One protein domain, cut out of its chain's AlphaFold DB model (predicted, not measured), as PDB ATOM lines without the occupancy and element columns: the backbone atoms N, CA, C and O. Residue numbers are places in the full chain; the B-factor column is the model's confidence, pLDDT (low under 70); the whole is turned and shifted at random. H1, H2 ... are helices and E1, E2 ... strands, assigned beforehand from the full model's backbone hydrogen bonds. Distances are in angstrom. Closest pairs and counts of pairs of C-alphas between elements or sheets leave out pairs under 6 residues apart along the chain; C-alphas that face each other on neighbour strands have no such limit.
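This is residues 170 to 261 of the 400 residues of an uncharacterized protein of Blastocystis sp. subtype 1 (strain ATCC 50177 / NandII) (UniProt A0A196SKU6). The domain is one strongly twisted wall of five antiparallel strands, arched where E2 and E3 bend sharply, with a long loop between E1 and E2. Past E5 a long tail, residues 241 to 254, leads to the short helix H1, which is not on the sheet. The printed part has 92 residues, under half of them in named elements, in the order E1 E2 E3 E4 E5 H1; the class is mostly strand. The sheet's order is E1 - E2 - E3 - E4 - E5, a meander, each strand the antiparallel neighbour of the one before. The whole is only just compact, close to loose, with a radius of gyration of the C-alphas of 14.6 A and spans of 42 by 36 by 24 A.

E3, residues 207 to 217, is 21.1 A long and bends by 102 degrees at residue 213. E2, residues 193 to 202, is 21.4 A long and bends by 81 degrees at residue 197. E4 is residues 224 to 231, 19.5 A, and E5 residues 234 to 240, 17.6 A. E1, residues 174 to 177, begins at C-alpha 174 (25.927, -44.812, -6.005). H1, residues 255 to 259, ends at C-alpha 259 (34.634, -31.839, 15.163).

E2 and E3 form a hairpin at 149 degrees, with N 196 and O 215 2.9 A apart, within hydrogen-bond range. So do E3 and E4, at 146 degrees, with N 214 and O 228 at 2.9 A. E4 and E5, at 151 degrees, have N 229 and O 237 at 2.9 A. On the other side of E2 from E3, the edge strand E1 has N 174 and O 197 at 2.8 A. H1 is apart from E1, E2, E3 and E4; its O i to N i+4 pair is within range.

The C-alphas farthest apart, those of Glu 204 and Gly 250, are 45.0 A apart. The links E1 to E2 and E5 to H1 are long. The printed part has no cut, and no printed residue is under 70 in pLDDT.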
ATOM      1  N   ASN A 170      20.637 -49.881  -1.339       91.69
ATOM      2  CA  ASN A 170      19.628 -50.866  -1.741       91.69
ATOM      3  C   ASN A 170      18.632 -50.304  -2.779       91.69
ATOM      4  O   ASN A 170      18.036 -51.072  -3.522       91.69
ATOM      5  N   ASP A 171      18.451 -48.977  -2.857       92.06
ATOM      6  CA  ASP A 171      17.646 -48.308  -3.890       92.06
ATOM      7  C   ASP A 171      18.438 -48.001  -5.176       92.06
ATOM      8  O   ASP A 171      17.985 -47.225  -6.016       92.06
ATOM      9  N   GLY A 172      19.619 -48.602  -5.349       90.38
ATOM     10  CA  GLY A 172      20.404 -48.539  -6.582       90.38
ATOM     11  C   GLY A 172      21.187 -47.240  -6.786       90.38
ATOM     12  O   GLY A 172      21.710 -47.013  -7.876       90.38
ATOM     13  N   LYS A 173      21.301 -46.374  -5.771       96.44
ATOM     14  CA  LYS A 173      22.149 -45.172  -5.855       96.44
ATOM     15  C   LYS A 173      23.600 -45.492  -5.534       96.44
ATOM     16  O   LYS A 173      23.893 -46.225  -4.585       96.44
ATOM     17  N   MET A 174      24.495 -44.837  -6.258       98.19
ATOM     18  CA  MET A 174      25.927 -44.812  -6.005       98.19
ATOM     19  C   MET A 174      26.290 -43.620  -5.119       98.19
ATOM     20  O   MET A 174      25.864 -42.488  -5.355       98.19
ATOM     21  N   ILE A 175      27.143 -43.862  -4.129       98.50
ATOM     22  CA  ILE A 175      27.845 -42.831  -3.364       98.50
ATOM     23  C   ILE A 175      29.327 -42.956  -3.697       98.50
ATOM     24  O   ILE A 175      29.915 -44.011  -3.476       98.50
ATOM     25  N   THR A 176      29.935 -41.893  -4.221       98.44
ATOM     26  CA  THR A 176      31.377 -41.848  -4.503       98.44
ATOM     27  C   THR A 176      32.098 -41.134  -3.374       98.44
ATOM     28  O   THR A 176      31.668 -40.057  -2.952       98.44
ATOM     29  N   PHE A 177      33.218 -41.693  -2.926       97.56
ATOM     30  CA  PHE A 177      34.058 -41.103  -1.892       97.56
ATOM     31  C   PHE A 177      35.305 -40.458  -2.485       97.56
ATOM     32  O   PHE A 177      35.842 -40.915  -3.489       97.56
ATOM     33  N   GLN A 178      35.776 -39.395  -1.837       93.88
ATOM     34  CA  GLN A 178      37.138 -38.929  -2.031       93.88
ATOM     35  C   GLN A 178      38.094 -40.002  -1.513       93.88
ATOM     36  O   GLN A 178      37.972 -40.456  -0.372       93.88
ATOM     37  N   THR A 179      39.065 -40.343  -2.344       93.19
ATOM     38  CA  THR A 179      40.152 -41.263  -2.037       93.19
ATOM     39  C   THR A 179      41.494 -40.571  -2.244       93.19
ATOM     40  O   THR A 179      41.573 -39.523  -2.889       93.19
ATOM     41  N   GLU A 180      42.525 -41.135  -1.631       90.81
ATOM     42  CA  GLU A 180      43.922 -40.730  -1.769       90.81
ATOM     43  C   GLU A 180      44.760 -42.012  -1.737       90.81
ATOM     44  O   GLU A 180      44.456 -42.930  -0.964       90.81
ATOM     45  N   ASP A 181      45.775 -42.109  -2.589       87.50
ATOM     46  CA  ASP A 181      46.591 -43.316  -2.681       87.50
ATOM     47  C   ASP A 181      47.280 -43.609  -1.345       87.50
ATOM     48  O   ASP A 181      47.746 -42.716  -0.641       87.50
ATOM     49  N   GLY A 182      47.303 -44.884  -0.951       86.62
ATOM     50  CA  GLY A 182      47.913 -45.294   0.317       86.62
ATOM     51  C   GLY A 182      47.128 -44.921   1.580       86.62
ATOM     52  O   GLY A 182      47.568 -45.292   2.665       86.62
ATOM     53  N   ILE A 183      45.952 -44.291   1.465       91.44
ATOM     54  CA  ILE A 183      45.108 -43.902   2.602       91.44
ATOM     55  C   ILE A 183      43.807 -44.711   2.632       91.44
ATOM     56  O   ILE A 183      42.970 -44.619   1.730       91.44
ATOM     57  N   SER A 184      43.599 -45.460   3.712       93.88
ATOM     58  CA  SER A 184      42.358 -46.195   3.949       93.88
ATOM     59  C   SER A 184      41.206 -45.255   4.311       93.88
ATOM     60  O   SER A 184      41.375 -44.232   4.981       93.88
ATOM     61  N   ASN A 185      40.005 -45.626   3.871       95.00
ATOM     62  CA  ASN A 185      38.735 -45.023   4.280       95.00
ATOM     63  C   ASN A 185      37.683 -46.093   4.638       95.00
ATOM     64  O   ASN A 185      36.475 -45.851   4.553       95.00
ATOM     65  N   VAL A 186      38.130 -47.302   5.000       93.75
ATOM     66  CA  VAL A 186      37.229 -48.408   5.359       93.75
ATOM     67  C   VAL A 186      36.390 -48.037   6.574       93.75
ATOM     68  O   VAL A 186      35.184 -48.281   6.577       93.75
ATOM     69  N   GLU A 187      36.981 -47.367   7.558       89.94
ATOM     70  CA  GLU A 187      36.247 -46.834   8.698       89.94
ATOM     71  C   GLU A 187      35.218 -45.794   8.255       89.94
ATOM     72  O   GLU A 187      35.514 -44.870   7.502       89.94
ATOM     73  N   ILE A 188      33.981 -45.911   8.740       90.44
ATOM     74  CA  ILE A 188      32.865 -45.082   8.251       90.44
ATOM     75  C   ILE A 188      33.096 -43.579   8.450       90.44
ATOM     76  O   ILE A 188      32.659 -42.766   7.637       90.44
ATOM     77  N   GLN A 189      33.802 -43.207   9.519       86.25
ATOM     78  CA  GLN A 189      34.148 -41.815   9.812       86.25
ATOM     79  C   GLN A 189      35.171 -41.264   8.813       86.25
ATOM     80  O   GLN A 189      35.197 -40.055   8.596       86.25
ATOM     81  N   ASP A 190      35.929 -42.151   8.161       88.62
ATOM     82  CA  ASP A 190      36.989 -41.803   7.220       88.62
ATOM     83  C   ASP A 190      36.473 -41.568   5.795       88.62
ATOM     84  O   ASP A 190      37.204 -41.138   4.900       88.62
ATOM     85  N   ARG A 191      35.171 -41.791   5.592       92.00
ATOM     86  CA  ARG A 191      34.493 -41.667   4.308       92.00
ATOM     87  C   ARG A 191      33.996 -40.242   4.081       92.00
ATOM     88  O   ARG A 191      33.080 -39.741   4.751       92.00
ATOM     89  N   TYR A 192      34.562 -39.604   3.063       92.56
ATOM     90  CA  TYR A 192      34.162 -38.281   2.591       92.56
ATOM     91  C   TYR A 192      33.418 -38.392   1.261       92.56
ATOM     92  O   TYR A 192      34.062 -38.463   0.214       92.56
ATOM     93  N   PRO A 193      32.076 -38.448   1.269       96.81
ATOM     94  CA  PRO A 193      31.323 -38.571   0.035       96.81
ATOM     95  C   PRO A 193      31.417 -37.261  -0.759       96.81
ATOM     96  O   PRO A 193      31.301 -36.174  -0.197       96.81
ATOM     97  N   ILE A 194      31.640 -37.378  -2.066       97.75
ATOM     98  CA  ILE A 194      31.733 -36.260  -3.020       97.75
ATOM     99  C   ILE A 194      30.630 -36.309  -4.079       97.75
ATOM    100  O   ILE A 194      30.388 -35.321  -4.769       97.75
ATOM    101  N   TYR A 195      29.936 -37.440  -4.191       98.44
ATOM    102  CA  TYR A 195      28.775 -37.617  -5.052       98.44
ATOM    103  C   TYR A 195      27.792 -38.601  -4.416       98.44
ATOM    104  O   TYR A 195      28.217 -39.578  -3.801       98.44
ATOM    105  N   SER A 196      26.494 -38.364  -4.592       98.31
ATOM    106  CA  SER A 196      25.431 -39.330  -4.303       98.31
ATOM    107  C   SER A 196      24.326 -39.202  -5.345       98.31
ATOM    108  O   SER A 196      23.777 -38.118  -5.523       98.31
ATOM    109  N   GLY A 197      23.994 -40.279  -6.049       98.31
ATOM    110  CA  GLY A 197      22.993 -40.222  -7.111       98.31
ATOM    111  C   GLY A 197      22.853 -41.523  -7.876       98.31
ATOM    112  O   GLY A 197      23.388 -42.552  -7.467       98.31
ATOM    113  N   GLY A 198      22.134 -41.472  -8.991       97.88
ATOM    114  CA  GLY A 198      22.004 -42.625  -9.874       97.88
ATOM    115  C   GLY A 198      23.333 -43.028 -10.523       97.88
ATOM    116  O   GLY A 198      24.315 -42.267 -10.563       97.88
ATOM    117  N   CYS A 199      23.358 -44.261 -11.014       97.75
ATOM    118  CA  CYS A 199      24.469 -44.835 -11.755       97.75
ATOM    119  C   CYS A 199      23.980 -45.893 -12.743       97.75
ATOM    120  O   CYS A 199      22.925 -46.493 -12.545       97.75
ATOM    121  N   CYS A 200      24.798 -46.179 -13.750       96.88
ATOM    122  CA  CYS A 200      24.623 -47.320 -14.641       96.88
ATOM    123  C   CYS A 200      25.953 -48.063 -14.815       96.88
ATOM    124  O   CYS A 200      27.022 -47.462 -14.689       96.88
ATOM    125  N   TYR A 201      25.898 -49.360 -15.113       95.31
ATOM    126  CA  TYR A 201      27.092 -50.140 -15.435       95.31
ATOM    127  C   TYR A 201      27.546 -49.848 -16.872       95.31
ATOM    128  O   TYR A 201      26.738 -49.903 -17.800       95.31
ATOM    129  N   CYS A 202      28.824 -49.523 -17.049       93.75
ATOM    130  CA  CYS A 202      29.481 -49.383 -18.342       93.75
ATOM    131  C   CYS A 202      30.222 -50.687 -18.658       93.75
ATOM    132  O   CYS A 202      31.188 -51.025 -17.978       93.75
ATOM    133  N   GLU A 203      29.771 -51.432 -19.671       88.19
ATOM    134  CA  GLU A 203      30.409 -52.700 -20.054       88.19
ATOM    135  C   GLU A 203      31.798 -52.507 -20.665       88.19
ATOM    136  O   GLU A 203      32.663 -53.353 -20.457       88.19
ATOM    137  N   GLU A 204      32.020 -51.398 -21.375       87.00
ATOM    138  CA  GLU A 204      33.304 -51.067 -22.009       87.00
ATOM    139  C   GLU A 204      34.400 -50.824 -20.963       87.00
ATOM    140  O   GLU A 204      35.502 -51.356 -21.089       87.00
ATOM    141  N   ASP A 205      34.070 -50.099 -19.890       86.88
ATOM    142  CA  ASP A 205      35.013 -49.774 -18.813       86.88
ATOM    143  C   ASP A 205      34.987 -50.792 -17.660       86.88
ATOM    144  O   ASP A 205      35.842 -50.770 -16.777       86.88
ATOM    145  N   GLY A 206      33.976 -51.667 -17.613       89.81
ATOM    146  CA  GLY A 206      33.781 -52.632 -16.531       89.81
ATOM    147  C   GLY A 206      33.435 -52.006 -15.174       89.81
ATOM    148  O   GLY A 206      33.612 -52.655 -14.139       89.81
ATOM    149  N   ILE A 207      32.949 -50.758 -15.150       92.88
ATOM    150  CA  ILE A 207      32.670 -49.992 -13.924       92.88
ATOM    151  C   ILE A 207      31.293 -49.324 -13.929       92.88
ATOM    152  O   ILE A 207      30.667 -49.140 -14.968       92.88
ATOM    153  N   TYR A 208      30.815 -48.923 -12.748       96.12
ATOM    154  CA  TYR A 208      29.620 -48.088 -12.631       96.12
ATOM    155  C   TYR A 208      29.980 -46.614 -12.798       96.12
ATOM    156  O   TYR A 208      30.845 -46.091 -12.098       96.12
ATOM    157  N   VAL A 209      29.266 -45.937 -13.690       96.75
ATOM    158  CA  VAL A 209      29.409 -44.503 -13.951       96.75
ATOM    159  C   VAL A 209      28.157 -43.756 -13.502       96.75
ATOM    160  O   VAL A 209      27.087 -44.343 -13.343       96.75
ATOM    161  N   ARG A 210      28.281 -42.446 -13.266       97.62
ATOM    162  CA  ARG A 210      27.158 -41.590 -12.846       97.62
ATOM    163  C   ARG A 210      26.094 -41.539 -13.938       97.62
ATOM    164  O   ARG A 210      26.428 -41.318 -15.098       97.62
ATOM    165  N   ASP A 211      24.833 -41.685 -13.563       97.94
ATOM    166  CA  ASP A 211      23.717 -41.657 -14.508       97.94
ATOM    167  C   ASP A 211      22.437 -41.161 -13.829       97.94
ATOM    168  O   ASP A 211      22.216 -41.408 -12.645       97.94
ATOM    169  N   GLY A 212      21.600 -40.422 -14.552       98.06
ATOM    170  CA  GLY A 212      20.403 -39.803 -13.992       98.06
ATOM    171  C   GLY A 212      20.715 -38.637 -13.047       98.06
ATOM    172  O   GLY A 212      21.687 -37.905 -13.224       98.06
ATOM    173  N   VAL A 213      19.850 -38.410 -12.058       98.12
ATOM    174  CA  VAL A 213      20.007 -37.298 -11.105       98.12
ATOM    175  C   VAL A 213      20.978 -37.684  -9.990       98.12
ATOM    176  O   VAL A 213      20.860 -38.751  -9.382       98.12
ATOM    177  N   GLY A 214      21.902 -36.781  -9.672       98.19
ATOM    178  CA  GLY A 214      22.810 -36.915  -8.543       98.19
ATOM    179  C   GLY A 214      23.210 -35.582  -7.928       98.19
ATOM    180  O   GLY A 214      22.921 -34.511  -8.453       98.19
ATOM    181  N   TYR A 215      23.880 -35.655  -6.787       98.56
ATOM    182  CA  TYR A 215      24.246 -34.508  -5.971       98.56
ATOM    183  C   TYR A 215      25.745 -34.507  -5.720       98.56
ATOM    184  O   TYR A 215      26.293 -35.494  -5.230       98.56
ATOM    185  N   VAL A 216      26.401 -33.387  -6.017       98.25
ATOM    186  CA  VAL A 216      27.812 -33.170  -5.681       98.25
ATOM    187  C   VAL A 216      27.901 -32.612  -4.274       98.25
ATOM    188  O   VAL A 216      27.253 -31.615  -3.943       98.25
ATOM    189  N   LEU A 217      28.716 -33.246  -3.441       97.81
ATOM    190  CA  LEU A 217      28.769 -32.996  -2.005       97.81
ATOM    191  C   LEU A 217      30.062 -32.269  -1.635       97.81
ATOM    192  O   LEU A 217      31.141 -32.590  -2.135       97.81
ATOM    193  N   ASP A 218      29.967 -31.295  -0.731       94.94
ATOM    194  CA  ASP A 218      31.153 -30.725  -0.107       94.94
ATOM    195  C   ASP A 218      31.785 -31.770   0.816       94.94
ATOM    196  O   ASP A 218      31.176 -32.192   1.799       94.94
ATOM    197  N   LYS A 219      33.031 -32.160   0.532       89.25
ATOM    198  CA  LYS A 219      33.715 -33.233   1.264       89.25
ATOM    199  C   LYS A 219      33.785 -32.989   2.771       89.25
ATOM    200  O   LYS A 219      33.730 -33.931   3.548       89.25
ATOM    201  N   SER A 220      33.899 -31.735   3.208       87.56
ATOM    202  CA  SER A 220      34.110 -31.423   4.624       87.56
ATOM    203  C   SER A 220      32.827 -31.485   5.455       87.56
ATOM    204  O   SER A 220      32.862 -31.855   6.629       87.56
ATOM    205  N   SER A 221      31.689 -31.149   4.849       92.12
ATOM    206  CA  SER A 221      30.384 -31.086   5.507       92.12
ATOM    207  C   SER A 221      29.467 -32.261   5.165       92.12
ATOM    208  O   SER A 221      28.614 -32.595   5.985       92.12
ATOM    209  N   GLY A 222      29.639 -32.876   3.990       93.94
ATOM    210  CA  GLY A 222      28.716 -33.835   3.381       93.94
ATOM    211  C   GLY A 222      27.468 -33.194   2.759       93.94
ATOM    212  O   GLY A 222      26.578 -33.912   2.316       93.94
ATOM    213  N   ILE A 223      27.376 -31.861   2.740       95.62
ATOM    214  CA  ILE A 223      26.194 -31.129   2.272       95.62
ATOM    215  C   ILE A 223      26.270 -30.927   0.755       95.62
ATOM    216  O   ILE A 223      27.330 -30.615   0.209       95.62
ATOM    217  N   ALA A 224      25.137 -31.077   0.066       97.44
ATOM    218  CA  ALA A 224      25.065 -30.897  -1.379       97.44
ATOM    219  C   ALA A 224      25.345 -29.444  -1.807       97.44
ATOM    220  O   ALA A 224      24.793 -28.482  -1.264       97.44
ATOM    221  N   THR A 225      26.199 -29.305  -2.820       96.94
ATOM    222  CA  THR A 225      26.620 -28.037  -3.440       96.94
ATOM    223  C   THR A 225      26.027 -27.847  -4.835       96.94
ATOM    224  O   THR A 225      25.868 -26.713  -5.297       96.94
ATOM    225  N   SER A 226      25.646 -28.940  -5.493       97.94
ATOM    226  CA  SER A 226      24.837 -28.923  -6.707       97.94
ATOM    227  C   SER A 226      24.013 -30.195  -6.861       97.94
ATOM    228  O   SER A 226      24.425 -31.267  -6.428       97.94
ATOM    229  N   GLU A 227      22.861 -30.039  -7.501       98.56
ATOM    230  CA  GLU A 227      22.097 -31.099  -8.154       98.56
ATOM    231  C   GLU A 227      22.513 -31.130  -9.630       98.56
ATOM    232  O   GLU A 227      22.590 -30.086 -10.284       98.56
ATOM    233  N   GLU A 228      22.826 -32.307 -10.154       98.31
ATOM    234  CA  GLU A 228      23.364 -32.512 -11.496       98.31
ATOM    235  C   GLU A 228      22.662 -33.681 -12.182       98.31
ATOM    236  O   GLU A 228      22.292 -34.665 -11.541       98.31
ATOM    237  N   VAL A 229      22.481 -33.568 -13.495       98.38
ATOM    238  CA  VAL A 229      21.959 -34.646 -14.340       98.38
ATOM    239  C   VAL A 229      23.117 -35.234 -15.127       98.38
ATOM    240  O   VAL A 229      23.865 -34.494 -15.760       98.38
ATOM    241  N   TRP A 230      23.248 -36.552 -15.097       98.12
ATOM    242  CA  TRP A 230      24.298 -37.318 -15.748       98.12
ATOM    243  C   TRP A 230      23.695 -38.258 -16.791       98.12
ATOM    244  O   TRP A 230      22.580 -38.749 -16.623       98.12
ATOM    245  N   ASN A 231      24.434 -38.507 -17.865       97.56
ATOM    246  CA  ASN A 231      24.118 -39.537 -18.848       97.56
ATOM    247  C   ASN A 231      25.387 -40.347 -19.100       97.56
ATOM    248  O   ASN A 231      26.334 -39.818 -19.683       97.56
ATOM    249  N   ARG A 232      25.426 -41.587 -18.602       95.81
ATOM    250  CA  ARG A 232      26.555 -42.519 -18.769       95.81
ATOM    251  C   ARG A 232      27.923 -41.877 -18.497       95.81
ATOM    252  O   ARG A 232      28.836 -41.934 -19.310       95.81
ATOM    253  N   GLY A 233      28.055 -41.210 -17.354       95.75
ATOM    254  CA  GLY A 233      29.289 -40.546 -16.922       95.75
ATOM    255  C   GLY A 233      29.498 -39.131 -17.473       95.75
ATOM    256  O   GLY A 233      30.384 -38.429 -16.989       95.75
ATOM    257  N   ILE A 234      28.664 -38.662 -18.403       96.44
ATOM    258  CA  ILE A 234      28.750 -37.309 -18.967       96.44
ATOM    259  C   ILE A 234      27.826 -36.366 -18.192       96.44
ATOM    260  O   ILE A 234      26.622 -36.608 -18.075       96.44
ATOM    261  N   GLN A 235      28.381 -35.271 -17.668       97.31
ATOM    262  CA  GLN A 235      27.609 -34.259 -16.948       97.31
ATOM    263  C   GLN A 235      26.774 -33.416 -17.924       97.31
ATOM    264  O   GLN A 235      27.308 -32.790 -18.838       97.31
ATOM    265  N   GLY A 236      25.468 -33.353 -17.685       96.19
ATOM    266  CA  GLY A 236      24.528 -32.458 -18.347       96.19
ATOM    267  C   GLY A 236      24.252 -31.202 -17.517       96.19
ATOM    268  O   GLY A 236      25.157 -30.450 -17.144       96.19
ATOM    269  N   SER A 237      22.970 -30.947 -17.235       97.25
ATOM    270  CA  SER A 237      22.536 -29.749 -16.509       97.25
ATOM    271  C   SER A 237      22.961 -29.760 -15.042       97.25
ATOM    272  O   SER A 237      22.932 -30.801 -14.387       97.25
ATOM    273  N   ARG A 238      23.251 -28.571 -14.511       97.88
ATOM    274  CA  ARG A 238      23.643 -28.347 -13.119       97.88
ATOM    275  C   ARG A 238      22.798 -27.250 -12.486       97.88
ATOM    276  O   ARG A 238      22.669 -26.163 -13.048       97.88
ATOM    277  N   ARG A 239      22.306 -27.494 -11.274       97.81
ATOM    278  CA  ARG A 239      21.657 -26.503 -10.416       97.81
ATOM    279  C   ARG A 239      22.460 -26.340  -9.131       97.81
ATOM    280  O   ARG A 239      22.703 -27.301  -8.410       97.81
ATOM    281  N   LYS A 240      22.896 -25.113  -8.848       97.62
ATOM    282  CA  LYS A 240      23.676 -24.799  -7.646       97.62
ATOM    283  C   LYS A 240      22.797 -24.840  -6.394       97.62
ATOM    284  O   LYS A 240      21.663 -24.369  -6.421       97.62
ATOM    285  N   LEU A 241      23.365 -25.348  -5.305       96.00
ATOM    286  CA  LEU A 241      22.787 -25.354  -3.966       96.00
ATOM    287  C   LEU A 241      23.644 -24.504  -3.019       96.00
ATOM    288  O   LEU A 241      24.853 -24.349  -3.208       96.00
ATOM    289  N   TYR A 242      23.011 -23.954  -1.989       93.81
ATOM    290  CA  TYR A 242      23.632 -23.129  -0.957       93.81
ATOM    291  C   TYR A 242      23.396 -23.804   0.390       93.81
ATOM    292  O   TYR A 242      22.285 -23.758   0.903       93.81
ATOM    293  N   ASN A 243      24.410 -24.484   0.935       90.94
ATOM    294  CA  ASN A 243      24.258 -25.322   2.133       90.94
ATOM    295  C   ASN A 243      23.081 -26.314   2.009       90.94
ATOM    296  O   ASN A 243      22.299 -26.489   2.937       90.94
ATOM    297  N   GLY A 244      22.938 -26.950   0.840       93.50
ATOM    298  CA  GLY A 244      21.854 -27.896   0.558       93.50
ATOM    299  C   GLY A 244      20.517 -27.253   0.173       93.50
ATOM    300  O   GLY A 244      19.583 -27.975  -0.161       93.50
ATOM    301  N   LEU A 245      20.412 -25.921   0.165       94.12
ATOM    302  CA  LEU A 245      19.186 -25.199  -0.183       94.12
ATOM    303  C   LEU A 245      19.197 -24.717  -1.639       94.12
ATOM    304  O   LEU A 245      20.212 -24.244  -2.151       94.12
ATOM    305  N   TYR A 246      18.036 -24.748  -2.294       94.88
ATOM    306  CA  TYR A 246      17.852 -24.187  -3.643       94.88
ATOM    307  C   TYR A 246      17.876 -22.653  -3.681       94.88
ATOM    308  O   TYR A 246      18.032 -22.057  -4.745       94.88
ATOM    309  N   LYS A 247      17.722 -22.002  -2.526       94.00
ATOM    310  CA  LYS A 247      17.810 -20.550  -2.361       94.00
ATOM    311  C   LYS A 247      18.855 -20.239  -1.302       94.00
ATOM    312  O   LYS A 247      18.996 -20.976  -0.333       94.00
ATOM    313  N   LYS A 248      19.604 -19.157  -1.502       90.56
ATOM    314  CA  LYS A 248      20.636 -18.736  -0.556       90.56
ATOM    315  C   LYS A 248      19.979 -18.185   0.709       90.56
ATOM    316  O   LYS A 248      19.397 -17.106   0.665       90.56
ATOM    317  N   GLU A 249      20.131 -18.895   1.819       85.12
ATOM    318  CA  GLU A 249      19.630 -18.491   3.132       85.12
ATOM    319  C   GLU A 249      20.677 -18.783   4.204       85.12
ATOM    320  O   GLU A 249      21.140 -19.916   4.314       85.12
ATOM    321  N   GLY A 250      21.026 -17.757   4.987       79.12
ATOM    322  CA  GLY A 250      21.935 -17.861   6.130       79.12
ATOM    323  C   GLY A 250      23.305 -18.484   5.832       79.12
ATOM    324  O   GLY A 250      23.644 -18.868   4.714       79.12
ATOM    325  N   GLU A 251      24.120 -18.588   6.874       80.19
ATOM    326  CA  GLU A 251      25.299 -19.447   6.873       80.19
ATOM    327  C   GLU A 251      25.155 -20.438   8.025       80.19
ATOM    328  O   GLU A 251      24.797 -20.064   9.142       80.19
ATOM    329  N   SER A 252      25.415 -21.711   7.749       81.56
ATOM    330  CA  SER A 252      25.418 -22.776   8.748       81.56
ATOM    331  C   SER A 252      26.715 -23.560   8.628       81.56
ATOM    332  O   SER A 252      27.134 -23.885   7.516       81.56
ATOM    333  N   VAL A 253      27.332 -23.899   9.757       85.81
ATOM    334  CA  VAL A 253      28.548 -24.722   9.796       85.81
ATOM    335  C   VAL A 253      28.168 -26.158  10.141       85.81
ATOM    336  O   VAL A 253      27.411 -26.394  11.080       85.81
ATOM    337  N   SER A 254      28.703 -27.130   9.401       89.81
ATOM    338  CA  SER A 254      28.463 -28.548   9.688       89.81
ATOM    339  C   SER A 254      29.195 -28.984  10.957       89.81
ATOM    340  O   SER A 254      30.376 -28.680  11.145       89.81
ATOM    341  N   LEU A 255      28.539 -29.787  11.800       90.62
ATOM    342  CA  LEU A 255      29.169 -30.381  12.986       90.62
ATOM    343  C   LEU A 255      30.393 -31.237  12.626       90.62
ATOM    344  O   LEU A 255      31.353 -31.274  13.391       90.62
ATOM    345  N   ARG A 256      30.417 -31.857  11.436       88.31
ATOM    346  CA  ARG A 256      31.589 -32.593  10.930       88.31
ATOM    347  C   ARG A 256      32.806 -31.670  10.788       88.31
ATOM    348  O   ARG A 256      33.909 -32.015  11.215       88.31
ATOM    349  N   GLN A 257      32.601 -30.464  10.259       85.62
ATOM    350  CA  GLN A 257      33.655 -29.452  10.133       85.62
ATOM    351  C   GLN A 257      34.110 -28.929  11.500       85.62
ATOM    352  O   GLN A 257      35.299 -28.674  11.680       85.62
ATOM    353  N   VAL A 258      33.195 -28.790  12.466       87.44
ATOM    354  CA  VAL A 258      33.541 -28.392  13.841       87.44
ATOM    355  C   VAL A 258      34.405 -29.464  14.512       87.44
ATOM    356  O   VAL A 258      35.504 -29.163  14.978       87.44
ATOM    357  N   LEU A 259      33.955 -30.723  14.499       85.19
ATOM    358  CA  LEU A 259      34.634 -31.839  15.163       85.19
ATOM    359  C   LEU A 259      35.998 -32.158  14.540       85.19
ATOM    360  O   LEU A 259      36.962 -32.383  15.269       85.19
ATOM    361  N   SER A 260      36.122 -32.107  13.209       80.25
ATOM    362  CA  SER A 260      37.384 -32.402  12.505       80.25
ATOM    363  C   SER A 260      38.562 -31.493  12.886       80.25
ATOM    364  O   SER A 260      39.710 -31.842  12.625       80.25
ATOM    365  N   LYS A 261      38.307 -30.331  13.502       78.38
ATOM    366  CA  LYS A 261      39.358 -29.433  14.006       78.38
ATOM    367  C   LYS A 261      39.867 -29.819  15.395       78.38
ATOM    368  O   LYS A 261      40.955 -29.398  15.770       78.38
TER     369      LYS A 261